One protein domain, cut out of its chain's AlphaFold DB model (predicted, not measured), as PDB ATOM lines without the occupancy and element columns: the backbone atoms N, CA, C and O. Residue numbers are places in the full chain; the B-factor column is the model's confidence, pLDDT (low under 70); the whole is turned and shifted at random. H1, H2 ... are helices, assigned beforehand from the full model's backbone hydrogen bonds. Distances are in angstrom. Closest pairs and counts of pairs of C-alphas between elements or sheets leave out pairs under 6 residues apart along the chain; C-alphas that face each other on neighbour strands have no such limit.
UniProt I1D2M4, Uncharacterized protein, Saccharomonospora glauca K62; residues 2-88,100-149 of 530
ATOM      1  N   LEU A   2      27.948 -40.546 -23.303       88.94
ATOM      2  CA  LEU A   2      27.198 -40.293 -24.545       88.94
ATOM      3  C   LEU A   2      27.997 -40.597 -25.821       88.94
ATOM      4  O   LEU A   2      27.486 -41.319 -26.667       88.94
ATOM      5  N   LEU A   3      29.263 -40.167 -25.914       89.12
ATOM      6  CA  LEU A   3      30.131 -40.517 -27.049       89.12
ATOM      7  C   LEU A   3      30.278 -42.037 -27.226       89.12
ATOM      8  O   LEU A   3      30.118 -42.536 -28.327       89.12
ATOM      9  N   ASN A   4      30.478 -42.805 -26.152       87.94
ATOM     10  CA  ASN A   4      30.579 -44.270 -26.249       87.94
ATOM     11  C   ASN A   4      29.291 -44.907 -26.795       87.94
ATOM     12  O   ASN A   4      29.354 -45.835 -27.596       87.94
ATOM     13  N   VAL A   5      28.124 -44.407 -26.373       89.19
ATOM     14  CA  VAL A   5      26.821 -44.885 -26.865       89.19
ATOM     15  C   VAL A   5      26.624 -44.477 -28.327       89.19
ATOM     16  O   VAL A   5      26.258 -45.311 -29.150       89.19
ATOM     17  N   MET A   6      26.934 -43.226 -28.672       90.44
ATOM     18  CA  MET A   6      26.873 -42.704 -30.040       90.44
ATOM     19  C   MET A   6      27.773 -43.489 -31.000       90.44
ATOM     20  O   MET A   6      27.409 -43.707 -32.150       90.44
ATOM     21  N   LEU A   7      28.948 -43.911 -30.545       85.31
ATOM     22  CA  LEU A   7      29.935 -44.553 -31.405       85.31
ATOM     23  C   LEU A   7      29.743 -46.070 -31.485       85.31
ATOM     24  O   LEU A   7      30.045 -46.657 -32.521       85.31
ATOM     25  N   TRP A   8      29.244 -46.717 -30.422       86.44
ATOM     26  CA  TRP A   8      29.319 -48.182 -30.298       86.44
ATOM     27  C   TRP A   8      28.030 -48.888 -29.869       86.44
ATOM     28  O   TRP A   8      28.037 -50.115 -29.751       86.44
ATOM     29  N   ALA A   9      26.917 -48.184 -29.631       89.56
ATOM     30  CA  ALA A   9      25.655 -48.864 -29.332       89.56
ATOM     31  C   ALA A   9      25.219 -49.740 -30.516       89.56
ATOM     32  O   ALA A   9      25.209 -49.275 -31.657       89.56
ATOM     33  N   ARG A  10      24.844 -50.999 -30.245       90.44
ATOM     34  CA  ARG A  10      24.251 -51.899 -31.253       90.44
ATOM     35  C   ARG A  10      22.845 -51.453 -31.661       90.44
ATOM     36  O   ARG A  10      22.482 -51.610 -32.817       90.44
ATOM     37  N   ASP A  11      22.087 -50.888 -30.722       94.69
ATOM     38  CA  ASP A  11      20.763 -50.317 -30.978       94.69
ATOM     39  C   ASP A  11      20.888 -48.964 -31.696       94.69
ATOM     40  O   ASP A  11      21.417 -47.992 -31.148       94.69
ATOM     41  N   GLU A  12      20.375 -48.906 -32.922       91.50
ATOM     42  CA  GLU A  12      20.359 -47.714 -33.766       91.50
ATOM     43  C   GLU A  12      19.575 -46.557 -33.131       91.50
ATOM     44  O   GLU A  12      19.987 -45.401 -33.240       91.50
ATOM     45  N   ARG A  13      18.505 -46.844 -32.374       93.25
ATOM     46  CA  ARG A  13      17.730 -45.809 -31.671       93.25
ATOM     47  C   ARG A  13      18.537 -45.193 -30.539       93.25
ATOM     48  O   ARG A  13      18.541 -43.971 -30.380       93.25
ATOM     49  N   ALA A  14      19.234 -46.021 -29.760       93.31
ATOM     50  CA  ALA A  14      20.133 -45.548 -28.711       93.31
ATOM     51  C   ALA A  14      21.278 -44.711 -29.303       93.31
ATOM     52  O   ALA A  14      21.599 -43.646 -28.773       93.31
ATOM     53  N   ARG A  15      21.834 -45.147 -30.440       91.50
ATOM     54  CA  ARG A  15      22.877 -44.423 -31.175       91.50
ATOM     55  C   ARG A  15      22.396 -43.061 -31.674       91.50
ATOM     56  O   ARG A  15      23.066 -42.059 -31.436       91.50
ATOM     57  N   ALA A  16      21.223 -43.008 -32.305       89.81
ATOM     58  CA  ALA A  16      20.625 -41.779 -32.823       89.81
ATOM     59  C   ALA A  16      20.301 -40.777 -31.703       89.81
ATOM     60  O   ALA A  16      20.615 -39.595 -31.826       89.81
ATOM     61  N   ARG A  17      19.747 -41.245 -30.574       94.25
ATOM     62  CA  ARG A  17      19.499 -40.396 -29.394       94.25
ATOM     63  C   ARG A  17      20.792 -39.859 -28.792       94.25
ATOM     64  O   ARG A  17      20.866 -38.677 -28.471       94.25
ATOM     65  N   ALA A  18      21.811 -40.707 -28.657       93.81
ATOM     66  CA  ALA A  18      23.113 -40.282 -28.158       93.81
ATOM     67  C   ALA A  18      23.768 -39.263 -29.098       93.81
ATOM     68  O   ALA A  18      24.298 -38.268 -28.614       93.81
ATOM     69  N   ARG A  19      23.666 -39.456 -30.421       92.62
ATOM     70  CA  ARG A  19      24.125 -38.480 -31.417       92.62
ATOM     71  C   ARG A  19      23.411 -37.143 -31.255       92.62
ATOM     72  O   ARG A  19      24.083 -36.141 -31.087       92.62
ATOM     73  N   ALA A  20      22.079 -37.127 -31.223       93.19
ATOM     74  CA  ALA A  20      21.312 -35.893 -31.042       93.19
ATOM     75  C   ALA A  20      21.681 -35.156 -29.740       93.19
ATOM     76  O   ALA A  20      21.801 -33.933 -29.734       93.19
ATOM     77  N   ALA A  21      21.924 -35.893 -28.650       94.94
ATOM     78  CA  ALA A  21      22.378 -35.312 -27.389       94.94
ATOM     79  C   ALA A  21      23.798 -34.725 -27.484       94.94
ATOM     80  O   ALA A  21      24.041 -33.643 -26.957       94.94
ATOM     81  N   VAL A  22      24.724 -35.411 -28.165       94.81
ATOM     82  CA  VAL A  22      26.088 -34.912 -28.412       94.81
ATOM     83  C   VAL A  22      26.063 -33.671 -29.304       94.81
ATOM     84  O   VAL A  22      26.724 -32.695 -28.975       94.81
ATOM     85  N   GLU A  23      25.272 -33.671 -30.378       93.31
ATOM     86  CA  GLU A  23      25.090 -32.518 -31.272       93.31
ATOM     87  C   GLU A  23      24.515 -31.311 -30.528       93.31
ATOM     88  O   GLU A  23      25.034 -30.201 -30.630       93.31
ATOM     89  N   SER A  24      23.476 -31.534 -29.716       94.31
ATOM     90  CA  SER A  24      22.901 -30.483 -28.881       94.31
ATOM     91  C   SER A  24      23.933 -29.939 -27.898       94.31
ATOM     92  O   SER A  24      24.053 -28.728 -27.776       94.31
ATOM     93  N   ALA A  25      24.695 -30.804 -27.220       94.06
ATOM     94  CA  ALA A  25      25.734 -30.382 -26.286       94.06
ATOM     95  C   ALA A  25      26.858 -29.601 -26.987       94.06
ATOM     96  O   ALA A  25      27.279 -28.567 -26.478       94.06
ATOM     97  N   TRP A  26      27.276 -30.036 -28.180       94.44
ATOM     98  CA  TRP A  26      28.258 -29.332 -29.005       94.44
ATOM     99  C   TRP A  26      27.775 -27.937 -29.421       94.44
ATOM    100  O   TRP A  26      28.559 -26.993 -29.492       94.44
ATOM    101  N   ALA A  27      26.476 -27.774 -29.678       93.12
ATOM    102  CA  ALA A  27      25.896 -26.489 -30.052       93.12
ATOM    103  C   ALA A  27      25.722 -25.514 -28.867       93.12
ATOM    104  O   ALA A  27      25.690 -24.308 -29.102       93.12
ATOM    105  N   THR A  28      25.624 -26.002 -27.622       92.56
ATOM    106  CA  THR A  28      25.221 -25.191 -26.454       92.56
ATOM    107  C   THR A  28      26.246 -24.135 -26.035       92.56
ATOM    108  O   THR A  28      25.895 -22.962 -25.931       92.56
ATOM    109  N   ASN A  29      27.481 -24.534 -25.707       90.81
ATOM    110  CA  ASN A  29      28.527 -23.625 -25.225       90.81
ATOM    111  C   ASN A  29      29.930 -24.241 -25.357       90.81
ATOM    112  O   ASN A  29      30.073 -25.445 -25.575       90.81
ATOM    113  N   ASP A  30      30.959 -23.407 -25.192       88.62
ATOM    114  CA  ASP A  30      32.360 -23.814 -25.350       88.62
ATOM    115  C   ASP A  30      32.807 -24.844 -24.302       88.62
ATOM    116  O   ASP A  30      33.507 -25.791 -24.646       88.62
ATOM    117  N   ALA A  31      32.316 -24.764 -23.060       89.69
ATOM    118  CA  ALA A  31      32.654 -25.738 -22.018       89.69
ATOM    119  C   ALA A  31      32.190 -27.164 -22.378       89.69
ATOM    120  O   ALA A  31      32.926 -28.133 -22.195       89.69
ATOM    121  N   ALA A  32      30.991 -27.304 -22.949       91.00
ATOM    122  CA  ALA A  32      30.478 -28.590 -23.415       91.00
ATOM    123  C   ALA A  32      31.263 -29.124 -24.628       91.00
ATOM    124  O   ALA A  32      31.494 -30.334 -24.720       91.00
ATOM    125  N   ARG A  33      31.711 -28.243 -25.538       91.94
ATOM    126  CA  ARG A  33      32.608 -28.620 -26.648       91.94
ATOM    127  C   ARG A  33      33.941 -29.128 -26.124       91.94
ATOM    128  O   ARG A  33      34.373 -30.201 -26.536       91.94
ATOM    129  N   ASP A  34      34.539 -28.420 -25.171       88.88
ATOM    130  CA  ASP A  34      35.798 -28.816 -24.547       88.88
ATOM    131  C   ASP A  34      35.670 -30.176 -23.851       88.88
ATOM    132  O   ASP A  34      36.523 -31.048 -24.029       88.88
ATOM    133  N   GLU A  35      34.587 -30.431 -23.114       90.69
ATOM    134  CA  GLU A  35      34.349 -31.741 -22.496       90.69
ATOM    135  C   GLU A  35      34.231 -32.870 -23.532       90.69
ATOM    136  O   GLU A  35      34.824 -33.946 -23.363       90.69
ATOM    137  N   LEU A  36      33.486 -32.636 -24.618       93.19
ATOM    138  CA  LEU A  36      33.330 -33.593 -25.717       93.19
ATOM    139  C   LEU A  36      34.643 -33.812 -26.474       93.19
ATOM    140  O   LEU A  36      34.942 -34.950 -26.853       93.19
ATOM    141  N   TRP A  37      35.453 -32.770 -26.643       91.56
ATOM    142  CA  TRP A  37      36.791 -32.837 -27.221       91.56
ATOM    143  C   TRP A  37      37.722 -33.712 -26.379       91.56
ATOM    144  O   TRP A  37      38.231 -34.720 -26.872       91.56
ATOM    145  N   HIS A  38      37.870 -33.419 -25.084       88.69
ATOM    146  CA  HIS A  38      38.712 -34.206 -24.178       88.69
ATOM    147  C   HIS A  38      38.220 -35.651 -24.037       88.69
ATOM    148  O   HIS A  38      39.011 -36.585 -23.879       88.69
ATOM    149  N   ALA A  39      36.905 -35.871 -24.076       90.69
ATOM    150  CA  ALA A  39      36.347 -37.213 -24.106       90.69
ATOM    151  C   ALA A  39      36.709 -37.941 -25.411       90.69
ATOM    152  O   ALA A  39      37.221 -39.055 -25.336       90.69
ATOM    153  N   SER A  40      36.536 -37.310 -26.575       91.06
ATOM    154  CA  SER A  40      36.917 -37.871 -27.881       91.06
ATOM    155  C   SER A  40      38.408 -38.196 -27.940       91.06
ATOM    156  O   SER A  40      38.791 -39.293 -28.348       91.06
ATOM    157  N   TRP A  41      39.254 -37.296 -27.439       87.12
ATOM    158  CA  TRP A  41      40.693 -37.507 -27.398       87.12
ATOM    159  C   TRP A  41      41.097 -38.678 -26.503       87.12
ATOM    160  O   TRP A  41      41.901 -39.515 -26.903       87.12
ATOM    161  N   ARG A  42      40.494 -38.809 -25.314       86.56
ATOM    162  CA  ARG A  42      40.709 -39.984 -24.455       86.56
ATOM    163  C   ARG A  42      40.327 -41.281 -25.162       86.56
ATOM    164  O   ARG A  42      41.003 -42.289 -24.965       86.56
ATOM    165  N   LEU A  43      39.281 -41.275 -25.989       86.31
ATOM    166  CA  LEU A  43      38.905 -42.450 -26.778       86.31
ATOM    167  C   LEU A  43      39.934 -42.774 -27.862       86.31
ATOM    168  O   LEU A  43      40.279 -43.942 -28.014       86.31
ATOM    169  N   LEU A  44      40.472 -41.765 -28.551       84.00
ATOM    170  CA  LEU A  44      41.566 -41.953 -29.509       84.00
ATOM    171  C   LEU A  44      42.829 -42.479 -28.814       84.00
ATOM    172  O   LEU A  44      43.368 -43.504 -29.213       84.00
ATOM    173  N   ALA A  45      43.258 -41.838 -27.725       80.31
ATOM    174  CA  ALA A  45      44.452 -42.224 -26.974       80.31
ATOM    175  C   ALA A  45      44.341 -43.634 -26.359       80.31
ATOM    176  O   ALA A  45      45.296 -44.410 -26.399       80.31
ATOM    177  N   SER A  46      43.172 -43.988 -25.810       76.75
ATOM    178  CA  SER A  46      42.920 -45.315 -25.219       76.75
ATOM    179  C   SER A  46      42.753 -46.431 -26.249       76.75
ATOM    180  O   SER A  46      42.919 -47.599 -25.905       76.75
ATOM    181  N   ALA A  47      42.486 -46.104 -27.516       67.81
ATOM    182  CA  ALA A  47      42.454 -47.077 -28.605       67.81
ATOM    183  C   ALA A  47      43.856 -47.577 -29.031       67.81
ATOM    184  O   ALA A  47      43.967 -48.254 -30.049       67.81
ATOM    185  N   HIS A  48      44.884 -47.306 -28.211       57.44
ATOM    186  CA  HIS A  48      46.285 -47.712 -28.335       57.44
ATOM    187  C   HIS A  48      46.931 -47.329 -29.673       57.44
ATOM    188  O   HIS A  48      47.103 -48.152 -30.562       57.44
ATOM    189  N   PHE A  49      47.439 -46.098 -29.742       59.12
ATOM    190  CA  PHE A  49      48.397 -45.669 -30.771       59.12
ATOM    191  C   PHE A  49      49.794 -46.321 -30.654       59.12
ATOM    192  O   PHE A  49      50.686 -45.979 -31.426       59.12
ATOM    193  N   ASP A  50      50.000 -47.231 -29.694       47.53
ATOM    194  CA  ASP A  50      51.326 -47.690 -29.246       47.53
ATOM    195  C   ASP A  50      51.592 -49.197 -29.470       47.53
ATOM    196  O   ASP A  50      52.676 -49.690 -29.176       47.53
ATOM    197  N   ARG A  51      50.626 -49.977 -29.985       52.38
ATOM    198  CA  ARG A  51      50.826 -51.409 -30.303       52.38
ATOM    199  C   ARG A  51      50.065 -51.801 -31.564       52.38
ATOM    200  O   ARG A  51      48.980 -51.292 -31.800       52.38
ATOM    201  N   GLU A  52      50.634 -52.734 -32.326       53.53
ATOM    202  CA  GLU A  52      50.310 -53.187 -33.699       53.53
ATOM    203  C   GLU A  52      48.840 -53.555 -34.019       53.53
ATOM    204  O   GLU A  52      48.526 -53.893 -35.159       53.53
ATOM    205  N   TRP A  53      47.922 -53.436 -33.061       54.09
ATOM    206  CA  TRP A  53      46.533 -53.877 -33.137       54.09
ATOM    207  C   TRP A  53      45.586 -52.689 -32.930       54.09
ATOM    208  O   TRP A  53      44.989 -52.518 -31.864       54.09
ATOM    209  N   PHE A  54      45.447 -51.855 -33.962       58.72
ATOM    210  CA  PHE A  54      44.409 -50.827 -33.997       58.72
ATOM    211  C   PHE A  54      43.030 -51.497 -33.943       58.72
ATOM    212  O   PHE A  54      42.711 -52.350 -34.765       58.72
ATOM    213  N   ARG A  55      42.166 -51.089 -33.003       64.88
ATOM    214  CA  ARG A  55      40.724 -51.374 -33.124       64.88
ATOM    215  C   ARG A  55      40.125 -50.376 -34.110       64.88
ATOM    216  O   ARG A  55      39.531 -49.382 -33.685       64.88
ATOM    217  N   GLU A  56      40.339 -50.634 -35.397       67.62
ATOM    218  CA  GLU A  56      40.037 -49.738 -36.525       67.62
ATOM    219  C   GLU A  56      38.636 -49.115 -36.431       67.62
ATOM    220  O   GLU A  56      38.488 -47.894 -36.524       67.62
ATOM    221  N   ASP A  57      37.628 -49.919 -36.085       75.25
ATOM    222  CA  ASP A  57      36.237 -49.477 -35.948       75.25
ATOM    223  C   ASP A  57      36.032 -48.363 -34.912       75.25
ATOM    224  O   ASP A  57      35.229 -47.445 -35.109       75.25
ATOM    225  N   ARG A  58      36.746 -48.425 -33.778       78.00
ATOM    226  CA  ARG A  58      36.549 -47.466 -32.681       78.00
ATOM    227  C   ARG A  58      37.177 -46.122 -33.001       78.00
ATOM    228  O   ARG A  58      36.547 -45.094 -32.768       78.00
ATOM    229  N   VAL A  59      38.395 -46.145 -33.534       80.56
ATOM    230  CA  VAL A  59      39.125 -44.936 -33.925       80.56
ATOM    231  C   VAL A  59      38.401 -44.261 -35.091       80.56
ATOM    232  O   VAL A  59      38.196 -43.049 -35.062       80.56
ATOM    233  N   GLY A  60      37.927 -45.042 -36.069       84.56
ATOM    234  CA  GLY A  60      37.247 -44.516 -37.253       84.56
ATOM    235  C   GLY A  60      35.969 -43.759 -36.902       84.56
ATOM    236  O   GLY A  60      35.749 -42.656 -37.395       84.56
ATOM    237  N   ALA A  61      35.150 -44.297 -35.994       86.31
ATOM    238  CA  ALA A  61      33.920 -43.633 -35.571       86.31
ATOM    239  C   ALA A  61      34.191 -42.289 -34.861       86.31
ATOM    240  O   ALA A  61      33.499 -41.307 -35.135       86.31
ATOM    241  N   VAL A  62      35.202 -42.226 -33.979       90.06
ATOM    242  CA  VAL A  62      35.578 -40.974 -33.293       90.06
ATOM    243  C   VAL A  62      36.096 -39.946 -34.299       90.06
ATOM    244  O   VAL A  62      35.699 -38.785 -34.247       90.06
ATOM    245  N   LEU A  63      36.948 -40.364 -35.238       90.88
ATOM    246  CA  LEU A  63      37.502 -39.459 -36.245       90.88
ATOM    247  C   LEU A  63      36.433 -38.915 -37.187       90.88
ATOM    248  O   LEU A  63      36.436 -37.719 -37.444       90.88
ATOM    249  N   ARG A  64      35.468 -39.732 -37.629       91.56
ATOM    250  CA  ARG A  64      34.334 -39.229 -38.425       91.56
ATOM    251  C   ARG A  64      33.567 -38.139 -37.684       91.56
ATOM    252  O   ARG A  64      33.298 -37.101 -38.269       91.56
ATOM    253  N   PHE A  65      33.292 -38.331 -36.391       93.31
ATOM    254  CA  PHE A  65      32.647 -37.302 -35.570       93.31
ATOM    255  C   PHE A  65      33.472 -36.004 -35.496       93.31
ATOM    256  O   PHE A  65      32.905 -34.918 -35.596       93.31
ATOM    257  N   LEU A  66      34.797 -36.102 -35.345       95.19
ATOM    258  CA  LEU A  66      35.695 -34.941 -35.272       95.19
ATOM    259  C   LEU A  66      35.921 -34.251 -36.631       95.19
ATOM    260  O   LEU A  66      36.240 -33.067 -36.666       95.19
ATOM    261  N   LEU A  67      35.756 -34.965 -37.743       96.31
ATOM    262  CA  LEU A  67      35.911 -34.438 -39.105       96.31
ATOM    263  C   LEU A  67      34.610 -33.867 -39.684       96.31
ATOM    264  O   LEU A  67      34.611 -33.331 -40.790       96.31
ATOM    265  N   GLU A  68      33.498 -33.949 -38.953       95.94
ATOM    266  CA  GLU A  68      32.252 -33.295 -39.345       95.94
ATOM    267  C   GLU A  68      32.377 -31.765 -39.310       95.94
ATOM    268  O   GLU A  68      33.145 -31.189 -38.532       95.94
ATOM    269  N   ARG A  69      31.592 -31.106 -40.172       97.12
ATOM    270  CA  ARG A  69      31.606 -29.653 -40.350       97.12
ATOM    271  C   ARG A  69      31.238 -28.930 -39.051       97.12
ATOM    272  O   ARG A  69      30.199 -29.204 -38.460       97.12
ATOM    273  N   ASP A  70      32.037 -27.936 -38.687       96.12
ATOM    274  CA  ASP A  70      31.799 -27.042 -37.561       96.12
ATOM    275  C   ASP A  70      31.907 -25.576 -38.007       96.12
ATOM    276  O   ASP A  70      33.012 -25.086 -38.255       96.12
ATOM    277  N   PRO A  71      30.786 -24.839 -38.114       94.38
ATOM    278  CA  PRO A  71      30.799 -23.449 -38.556       94.38
ATOM    279  C   PRO A  71      31.548 -22.507 -37.604       94.38
ATOM    280  O   PRO A  71      31.882 -21.402 -38.030       94.38
ATOM    281  N   THR A  72      31.804 -22.924 -36.359       93.25
ATOM    282  CA  THR A  72      32.526 -22.130 -35.355       93.25
ATOM    283  C   THR A  72      34.042 -22.207 -35.508       93.25
ATOM    284  O   THR A  72      34.748 -21.337 -35.000       93.25
ATOM    285  N   SER A  73      34.550 -23.192 -36.261       95.19
ATOM    286  CA  SER A  73      35.968 -23.243 -36.597       95.19
ATOM    287  C   SER A  73      36.356 -22.015 -37.420       95.19
ATOM    288  O   SER A  73      35.780 -21.735 -38.477       95.19
ATOM    289  N   ARG A  74      37.378 -21.302 -36.946       96.44
ATOM    290  CA  ARG A  74      38.016 -20.199 -37.678       96.44
ATOM    291  C   ARG A  74      38.998 -20.673 -38.752       96.44
ATOM    292  O   ARG A  74      39.445 -19.855 -39.542       96.44
ATOM    293  N   TYR A  75      39.315 -21.964 -38.751       96.62
ATOM    294  CA  TYR A  75      40.275 -22.598 -39.643       96.62
ATOM    295  C   TYR A  75      39.560 -23.311 -40.788       96.62
ATOM    296  O   TYR A  75      38.423 -23.776 -40.647       96.62
ATOM    297  N   VAL A  76      40.234 -23.413 -41.925       95.81
ATOM    298  CA  VAL A  76      39.791 -24.188 -43.084       95.81
ATOM    299  C   VAL A  76      40.488 -25.550 -43.040       95.81
ATOM    300  O   VAL A  76      41.630 -25.603 -42.598       95.81
ATOM    301  N   PRO A  77      39.827 -26.655 -43.437       97.31
ATOM    302  CA  PRO A  77      38.381 -26.802 -43.573       97.31
ATOM    303  C   PRO A  77      37.687 -26.688 -42.209       97.31
ATOM    304  O   PRO A  77      38.217 -27.075 -41.170       97.31
ATOM    305  N   ARG A  78      36.463 -26.158 -42.208       97.19
ATOM    306  CA  ARG A  78      35.709 -25.883 -40.978       97.19
ATOM    307  C   ARG A  78      35.160 -27.167 -40.362       97.19
ATOM    308  O   ARG A  78      34.001 -27.494 -40.599       97.19
ATOM    309  N   VAL A  79      35.984 -27.890 -39.604       97.50
ATOM    310  CA  VAL A  79      35.630 -29.151 -38.925       97.50
ATOM    311  C   VAL A  79      35.809 -29.058 -37.409       97.50
ATOM    312  O   VAL A  79      36.610 -28.255 -36.925       97.50
ATOM    313  N   ARG A  80      35.092 -29.904 -36.656       96.12
ATOM    314  CA  ARG A  80      35.115 -29.928 -35.177       96.12
ATOM    315  C   ARG A  80      36.518 -30.088 -34.600       96.12
ATOM    316  O   ARG A  80      36.858 -29.440 -33.616       96.12
ATOM    317  N   LEU A  81      37.345 -30.917 -35.240       95.50
ATOM    318  CA  LEU A  81      38.737 -31.132 -34.858       95.50
ATOM    319  C   LEU A  81      39.502 -29.807 -34.780       95.50
ATOM    320  O   LEU A  81      40.180 -29.562 -33.792       95.50
ATOM    321  N   LEU A  82      39.369 -28.939 -35.788       95.44
ATOM    322  CA  LEU A  82      40.082 -27.660 -35.819       95.44
ATOM    323  C   LEU A  82      39.458 -26.608 -34.895       95.44
ATOM    324  O   LEU A  82      40.169 -25.713 -34.452       95.44
ATOM    325  N   ALA A  83      38.159 -26.709 -34.592       93.44
ATOM    326  CA  ALA A  83      37.483 -25.793 -33.670       93.44
ATOM    327  C   ALA A  83      37.996 -25.933 -32.226       93.44
ATOM    328  O   ALA A  83      38.068 -24.942 -31.504       93.44
ATOM    329  N   CYS A  84      38.375 -27.148 -31.819       91.69
ATOM    330  CA  CYS A  84      38.821 -27.451 -30.456       91.69
ATOM    331  C   CYS A  84      40.346 -27.513 -30.290       91.69
ATOM    332  O   CYS A  84      40.838 -27.683 -29.172       91.69
ATOM    333  N   LEU A  85      41.112 -27.417 -31.379       91.19
ATOM    334  CA  LEU A  85      42.567 -27.398 -31.298       91.19
ATOM    335  C   LEU A  85      43.055 -25.993 -30.906       91.19
ATOM    336  O   LEU A  85      42.679 -25.003 -31.537       91.19
ATOM    337  N   PRO A  86      43.916 -25.868 -29.881       88.69
ATOM    338  CA  PRO A  86      44.489 -24.575 -29.544       88.69
ATOM    339  C   PRO A  86      45.509 -24.155 -30.623       88.69
ATOM    340  O   PRO A  86      46.230 -25.010 -31.154       88.69
ATOM    341  N   PRO A  87      45.600 -22.850 -30.946       82.38
ATOM    342  CA  PRO A  87      46.443 -22.333 -32.030       82.38
ATOM    343  C   PRO A  87      47.933 -22.613 -31.831       82.38
ATOM    344  O   PRO A  87      48.638 -22.922 -32.788       82.38
ATOM    345  N   GLU A  88      48.411 -22.501 -30.595       78.19
ATOM    346  CA  GLU A  88      49.827 -22.589 -30.261       78.19
ATOM    347  C   GLU A  88      50.085 -23.849 -29.438       78.19
ATOM    348  O   GLU A  88      49.322 -24.188 -28.530       78.19
ATOM    349  N   GLU A 100      47.643 -32.225 -23.202       73.06
ATOM    350  CA  GLU A 100      47.407 -31.737 -24.543       73.06
ATOM    351  C   GLU A 100      47.494 -32.906 -25.539       73.06
ATOM    352  O   GLU A 100      48.335 -33.800 -25.392       73.06
ATOM    353  N   PRO A 101      46.623 -32.919 -26.551       76.38
ATOM    354  CA  PRO A 101      46.574 -33.998 -27.512       76.38
ATOM    355  C   PRO A 101      47.836 -34.024 -28.381       76.38
ATOM    356  O   PRO A 101      48.151 -33.054 -29.076       76.38
ATOM    357  N   GLU A 102      48.564 -35.143 -28.353       84.31
ATOM    358  CA  GLU A 102      49.648 -35.419 -29.301       84.31
ATOM    359  C   GLU A 102      49.051 -35.605 -30.698       84.31
ATOM    360  O   GLU A 102      48.306 -36.552 -30.915       84.31
ATOM    361  N   LEU A 103      49.357 -34.735 -31.663       89.62
ATOM    362  CA  LEU A 103      48.758 -34.819 -33.008       89.62
ATOM    363  C   LEU A 103      49.519 -35.755 -33.952       89.62
ATOM    364  O   LEU A 103      48.957 -36.212 -34.948       89.62
ATOM    365  N   ALA A 104      50.769 -36.093 -33.624       87.12
ATOM    366  CA  ALA A 104      51.594 -37.003 -34.414       87.12
ATOM    367  C   ALA A 104      50.896 -38.335 -34.772       87.12
ATOM    368  O   ALA A 104      51.030 -38.770 -35.916       87.12
ATOM    369  N   PRO A 105      50.112 -38.988 -33.889       85.31
ATOM    370  CA  PRO A 105      49.378 -40.197 -34.246       85.31
ATOM    371  C   PRO A 105      48.269 -39.979 -35.287       85.31
ATOM    372  O   PRO A 105      48.049 -40.862 -36.112       85.31
ATOM    373  N   LEU A 106      47.605 -38.814 -35.309       88.94
ATOM    374  CA  LEU A 106      46.627 -38.483 -36.358       88.94
ATOM    375  C   LEU A 106      47.310 -38.355 -37.719       88.94
ATOM    376  O   LEU A 106      46.828 -38.901 -38.709       88.94
ATOM    377  N   ILE A 107      48.458 -37.675 -37.745       91.31
ATOM    378  CA  ILE A 107      49.274 -37.534 -38.954       91.31
ATOM    379  C   ILE A 107      49.749 -38.915 -39.414       91.31
ATOM    380  O   ILE A 107      49.623 -39.229 -40.589       91.31
ATOM    381  N   ARG A 108      50.198 -39.781 -38.492       86.88
ATOM    382  CA  ARG A 108      50.580 -41.173 -38.795       86.88
ATOM    383  C   ARG A 108      49.438 -41.995 -39.397       86.88
ATOM    384  O   ARG A 108      49.693 -42.753 -40.323       86.88
ATOM    385  N   ILE A 109      48.202 -41.842 -38.910       86.94
ATOM    386  CA  ILE A 109      47.029 -42.487 -39.530       86.94
ATOM    387  C   ILE A 109      46.837 -41.976 -40.959       86.94
ATOM    388  O   ILE A 109      46.623 -42.775 -41.863       86.94
ATOM    389  N   ALA A 110      46.916 -40.658 -41.163       91.25
ATOM    390  CA  ALA A 110      46.718 -40.057 -42.479       91.25
ATOM    391  C   ALA A 110      47.786 -40.495 -43.494       91.25
ATOM    392  O   ALA A 110      47.475 -40.667 -44.670       91.25
ATOM    393  N   ILE A 111      49.035 -40.679 -43.042       89.75
ATOM    394  CA  ILE A 111      50.162 -41.042 -43.912       89.75
ATOM    395  C   ILE A 111      50.417 -42.544 -44.044       89.75
ATOM    396  O   ILE A 111      51.187 -42.935 -44.913       89.75
ATOM    397  N   GLY A 112      49.815 -43.372 -43.190       85.31
ATOM    398  CA  GLY A 112      50.028 -44.818 -43.196       85.31
ATOM    399  C   GLY A 112      49.414 -45.520 -44.411       85.31
ATOM    400  O   GLY A 112      48.496 -45.003 -45.052       85.31
ATOM    401  N   ASP A 113      49.898 -46.729 -44.694       70.56
ATOM    402  CA  ASP A 113      49.453 -47.551 -45.834       70.56
ATOM    403  C   ASP A 113      48.217 -48.409 -45.536       70.56
ATOM    404  O   ASP A 113      47.648 -49.019 -46.435       70.56
ATOM    405  N   LYS A 114      47.790 -48.482 -44.273       79.25
ATOM    406  CA  LYS A 114      46.612 -49.266 -43.892       79.25
ATOM    407  C   LYS A 114      45.338 -48.540 -44.320       79.25
ATOM    408  O   LYS A 114      45.148 -47.373 -43.965       79.25
ATOM    409  N   ASP A 115      44.451 -49.253 -45.012       77.44
ATOM    410  CA  ASP A 115      43.109 -48.780 -45.359       77.44
ATOM    411  C   ASP A 115      42.285 -48.559 -44.091       77.44
ATOM    412  O   ASP A 115      41.670 -49.461 -43.528       77.44
ATOM    413  N   PHE A 116      42.308 -47.319 -43.614       80.06
ATOM    414  CA  PHE A 116      41.652 -46.934 -42.382       80.06
ATOM    415  C   PHE A 116      40.397 -46.087 -42.681       80.06
ATOM    416  O   PHE A 116      40.509 -45.088 -43.395       80.06
ATOM    417  N   PRO A 117      39.211 -46.382 -42.094       75.62
ATOM    418  CA  PRO A 117      37.919 -45.743 -42.421       75.62
ATOM    419  C   PRO A 117      37.744 -44.228 -42.163       75.62
ATOM    420  O   PRO A 117      36.610 -43.745 -42.107       75.62
ATOM    421  N   ALA A 118      38.823 -43.475 -41.963       86.00
ATOM    422  CA  ALA A 118      38.846 -42.009 -41.983       86.00
ATOM    423  C   ALA A 118      40.169 -41.443 -42.542       86.00
ATOM    424  O   ALA A 118      40.427 -40.248 -42.402       86.00
ATOM    425  N   ARG A 119      41.019 -42.290 -43.141       90.38
ATOM    426  CA  ARG A 119      42.336 -41.913 -43.666       90.38
ATOM    427  C   ARG A 119      42.210 -40.833 -44.726       90.38
ATOM    428  O   ARG A 119      42.846 -39.799 -44.587       90.38
ATOM    429  N   ASP A 120      41.344 -41.034 -45.713       92.50
ATOM    430  CA  ASP A 120      41.192 -40.087 -46.822       92.50
ATOM    431  C   ASP A 120      40.647 -38.736 -46.351       92.50
ATOM    432  O   ASP A 120      41.122 -37.696 -46.790       92.50
ATOM    433  N   ALA A 121      39.724 -38.736 -45.384       94.25
ATOM    434  CA  ALA A 121      39.199 -37.505 -44.795       94.25
ATOM    435  C   ALA A 121      40.255 -36.766 -43.947       94.25
ATOM    436  O   ALA A 121      40.317 -35.538 -43.964       94.25
ATOM    437  N   LEU A 122      41.117 -37.493 -43.224       95.00
ATOM    438  CA  LEU A 122      42.271 -36.898 -42.539       95.00
ATOM    439  C   LEU A 122      43.316 -36.375 -43.525       95.00
ATOM    440  O   LEU A 122      43.896 -35.316 -43.303       95.00
ATOM    441  N   LEU A 123      43.561 -37.109 -44.606       95.31
ATOM    442  CA  LEU A 123      44.468 -36.711 -45.671       95.31
ATOM    443  C   LEU A 123      43.973 -35.426 -46.345       95.31
ATOM    444  O   LEU A 123      44.741 -34.481 -46.491       95.31
ATOM    445  N   GLU A 124      42.689 -35.353 -46.692       96.56
ATOM    446  CA  GLU A 124      42.049 -34.160 -47.253       96.56
ATOM    447  C   GLU A 124      42.120 -32.965 -46.293       96.56
ATOM    448  O   GLU A 124      42.496 -31.862 -46.702       96.56
ATOM    449  N   LEU A 125      41.846 -33.196 -45.002       97.31
ATOM    450  CA  LEU A 125      42.028 -32.196 -43.953       97.31
ATOM    451  C   LEU A 125      43.466 -31.659 -43.950       97.31
ATOM    452  O   LEU A 125      43.669 -30.449 -44.001       97.31
ATOM    453  N   LEU A 126      44.470 -32.538 -43.900       97.12
ATOM    454  CA  LEU A 126      45.875 -32.128 -43.856       97.12
ATOM    455  C   LEU A 126      46.327 -31.448 -45.153       97.12
ATOM    456  O   LEU A 126      47.170 -30.559 -45.090       97.12
ATOM    457  N   CYS A 127      45.755 -31.800 -46.305       97.12
ATOM    458  CA  CYS A 127      46.017 -31.143 -47.589       97.12
ATOM    459  C   CYS A 127      45.442 -29.723 -47.686       97.12
ATOM    460  O   CYS A 127      45.840 -28.985 -48.577       97.12
ATOM    461  N   THR A 128      44.486 -29.343 -46.838       97.69
ATOM    462  CA  THR A 128      43.765 -28.061 -46.960       97.69
ATOM    463  C   THR A 128      43.844 -27.201 -45.707       97.69
ATOM    464  O   THR A 128      43.403 -26.054 -45.733       97.69
ATOM    465  N   THR A 129      44.392 -27.736 -44.612       97.56
ATOM    466  CA  THR A 129      44.341 -27.049 -43.328       97.56
ATOM    467  C   THR A 129      45.245 -25.828 -43.249       97.56
ATOM    468  O   THR A 129      46.408 -25.896 -43.633       97.56
ATOM    469  N   ASP A 130      44.738 -24.742 -42.671       97.06
ATOM    470  CA  ASP A 130      45.517 -23.568 -42.259       97.06
ATOM    471  C   ASP A 130      45.823 -23.557 -40.746       97.06
ATOM    472  O   ASP A 130      46.329 -22.569 -40.211       97.06
ATOM    473  N   HIS A 131      45.531 -24.650 -40.028       96.69
ATOM    474  CA  HIS A 131      45.677 -24.691 -38.578       96.69
ATOM    475  C   HIS A 131      47.164 -24.767 -38.165       96.69
ATOM    476  O   HIS A 131      47.798 -25.816 -38.336       96.69
ATOM    477  N   PRO A 132      47.726 -23.741 -37.492       95.12
ATOM    478  CA  PRO A 132      49.170 -23.621 -37.254       95.12
ATOM    479  C   PRO A 132      49.770 -24.789 -36.461       95.12
ATOM    480  O   PRO A 132      50.839 -25.289 -36.808       95.12
ATOM    481  N   ARG A 133      49.068 -25.295 -35.436       93.19
ATOM    482  CA  ARG A 133      49.511 -26.471 -34.663       93.19
ATOM    483  C   ARG A 133      49.624 -27.751 -35.505       93.19
ATOM    484  O   ARG A 133      50.595 -28.480 -35.343       93.19
ATOM    485  N   LEU A 134      48.669 -28.029 -36.401       94.69
ATOM    486  CA  LEU A 134      48.733 -29.205 -37.279       94.69
ATOM    487  C   LEU A 134      49.846 -29.063 -38.312       94.69
ATOM    488  O   LEU A 134      50.583 -30.020 -38.525       94.69
ATOM    489  N   LEU A 135      50.004 -27.875 -38.901       95.62
ATOM    490  CA  LEU A 135      51.100 -27.585 -39.829       95.62
ATOM    491  C   LEU A 135      52.464 -27.746 -39.143       95.62
ATOM    492  O   LEU A 135      53.361 -28.382 -39.689       95.62
ATOM    493  N   THR A 136      52.601 -27.250 -37.910       93.12
ATOM    494  CA  THR A 136      53.817 -27.415 -37.096       93.12
ATOM    495  C   THR A 136      54.105 -28.889 -36.822       93.12
ATOM    496  O   THR A 136      55.225 -29.344 -37.029       93.12
ATOM    497  N   GLU A 137      53.104 -29.658 -36.391       92.62
ATOM    498  CA  GLU A 137      53.261 -31.093 -36.132       92.62
ATOM    499  C   GLU A 137      53.572 -31.882 -37.409       92.62
ATOM    500  O   GLU A 137      54.402 -32.789 -37.382       92.62
ATOM    501  N   LEU A 138      52.994 -31.503 -38.551       93.69
ATOM    502  CA  LEU A 138      53.323 -32.084 -39.852       93.69
ATOM    503  C   LEU A 138      54.787 -31.826 -40.225       93.69
ATOM    504  O   LEU A 138      55.481 -32.762 -40.622       93.69
ATOM    505  N   ILE A 139      55.285 -30.602 -40.025       92.50
ATOM    506  CA  ILE A 139      56.706 -30.267 -40.214       92.50
ATOM    507  C   ILE A 139      57.585 -31.082 -39.261       92.50
ATOM    508  O   ILE A 139      58.641 -31.561 -39.663       92.50
ATOM    509  N   GLN A 140      57.169 -31.284 -38.007       90.06
ATOM    510  CA  GLN A 140      57.918 -32.112 -37.055       90.06
ATOM    511  C   GLN A 140      57.948 -33.586 -37.473       90.06
ATOM    512  O   GLN A 140      58.987 -34.233 -37.350       90.06
ATOM    513  N   VAL A 141      56.838 -34.128 -37.985       88.56
ATOM    514  CA  VAL A 141      56.784 -35.488 -38.542       88.56
ATOM    515  C   VAL A 141      57.681 -35.602 -39.774       88.56
ATOM    516  O   VAL A 141      58.413 -36.580 -39.895       88.56
ATOM    517  N   PHE A 142      57.686 -34.593 -40.643       88.38
ATOM    518  CA  PHE A 142      58.570 -34.539 -41.804       88.38
ATOM    519  C   PHE A 142      60.051 -34.461 -41.394       88.38
ATOM    520  O   PHE A 142      60.858 -35.270 -41.841       88.38
ATOM    521  N   ARG A 143      60.402 -33.584 -40.442       86.75
ATOM    522  CA  ARG A 143      61.770 -33.418 -39.917       86.75
ATOM    523  C   ARG A 143      62.310 -34.672 -39.244       86.75
ATOM    524  O   ARG A 143      63.491 -34.965 -39.375       86.75
ATOM    525  N   LYS A 144      61.473 -35.398 -38.497       83.00
ATOM    526  CA  LYS A 144      61.868 -36.651 -37.829       83.00
ATOM    527  C   LYS A 144      62.188 -37.776 -38.817       83.00
ATOM    528  O   LYS A 144      62.767 -38.772 -38.402       83.00
ATOM    529  N   ASN A 145      61.862 -37.597 -40.097       70.31
ATOM    530  CA  ASN A 145      62.155 -38.532 -41.178       70.31
ATOM    531  C   ASN A 145      62.942 -37.822 -42.298       70.31
ATOM    532  O   ASN A 145      62.496 -37.800 -43.445       70.31
ATOM    533  N   PRO A 146      64.096 -37.205 -41.979       54.97
ATOM    534  CA  PRO A 146      64.731 -36.214 -42.845       54.97
ATOM    535  C   PRO A 146      65.307 -36.821 -44.122       54.97
ATOM    536  O   PRO A 146      65.514 -36.102 -45.095       54.97
ATOM    537  N   SER A 147      65.590 -38.125 -44.119       52.09
ATOM    538  CA  SER A 147      66.289 -38.755 -45.223       52.09
ATOM    539  C   SER A 147      65.389 -38.955 -46.434       52.09
ATOM    540  O   SER A 147      65.908 -38.839 -47.538       52.09
ATOM    541  N   GLY A 148      64.092 -39.283 -46.284       50.53
ATOM    542  CA  GLY A 148      63.213 -39.746 -47.386       50.53
ATOM    543  C   GLY A 148      63.708 -41.019 -48.104       50.53
ATOM    544  O   GLY A 148      62.938 -41.756 -48.707       50.53
ATOM    545  N   LEU A 149      65.004 -41.282 -47.995       46.78
ATOM    546  CA  LEU A 149      65.734 -42.478 -48.279       46.78
ATOM    547  C   LEU A 149      65.527 -43.444 -47.119       46.78
ATOM    548  O   LEU A 149      65.490 -43.016 -45.952       46.78
TER     549      LEU A 149
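This is residues 2 to 88 and 100 to 149 of the 530 residues of an uncharacterized protein of Saccharomonospora glauca K62 (UniProt I1D2M4). The two longest helices, H2 and H3, meet near their linked ends as a V, with H1 in its open end; H4 packs on H1 and H3, and the short H5 packs on the last residues of H4. On the other side of H4 from H2, the helices H6, H7 and H8 make a second group, loosely joined to the first, with H6 set crosswise to both H7 and H8; residues 142 to 149 stick out as a tail that begins in H8. The printed part has 137 residues with eight named helices, H1 to H8 in order along the chain, and no named strand; the class is all helix. The whole is compact, with a radius of gyration of the C-alphas of 15.3 A, and spans 51 by 34 by 23 A.

H2 holds residues 12 to 28, 24.2 A long, and H3 residues 30 to 46, 24.0 A, beginning with C-alpha 30 at (32.360, -23.814, -25.350). H1 is residues 2 to 8, with C-alpha 2 at (27.198, -40.293, -24.545). H4 is residues 56 to 67, 16.1 A, and H5 residues 80 to 84. H6 is residues 104 to 111, H7 residues 119 to 128, 14.3 A, and H8 residues 132 to 143, 16.2 A, ending with C-alpha 143 at (61.770, -33.418, -39.917).

H3 is the hub, touching H1, H2, H4 and H5. H2 touches it with residues 22 to 27 alone, the closest C-alphas being those of Trp 26 and Arg 33, 5.0 A apart, at a steep tilt of 49 degrees, opposite ways. H3 and H4 form a helical hairpin at a shallow tilt of 24 degrees, with the C-alphas of Leu 44 and Val 59 closest at 5.9 A. H1 and H2 form another, at a steep tilt of 39 degrees, with Met 6 and Arg 15 closest at 4.5 A between C-alphas. H4 touches H5 with residues 65 to 67 alone; the C-alphas of Leu 66 and Leu 81 are closest at 4.9 A. H4 and H7 are close but not clearly touching, with C-alphas 67 and 121 closest at 7.3 A. H6 touches H7, about perpendicular at 78 degrees, closest at the C-alphas of Ala 110 and Arg 119, 4.9 A. H6 also touches H8, about perpendicular at 73 degrees, closest at the C-alphas of Ala 104 and Glu 137, 6.4 A. H3 and H8 are apart. In each of H1 to H8, every O i to N i+4 pair is within hydrogen-bond range.

The C-alphas of Arg 13 and Ser 147, the two farthest apart, are 50.9 A apart. Residues 89 to 99 are not printed, and C-alphas 88 and 100 are 11.1 A apart across the cut. Of the links that are printed whole, H4 to H5 is long, residues 68 to 79. Mean pLDDT of the printed part is 86.6; residues 47 to 56 and 146 to 149 are under 70.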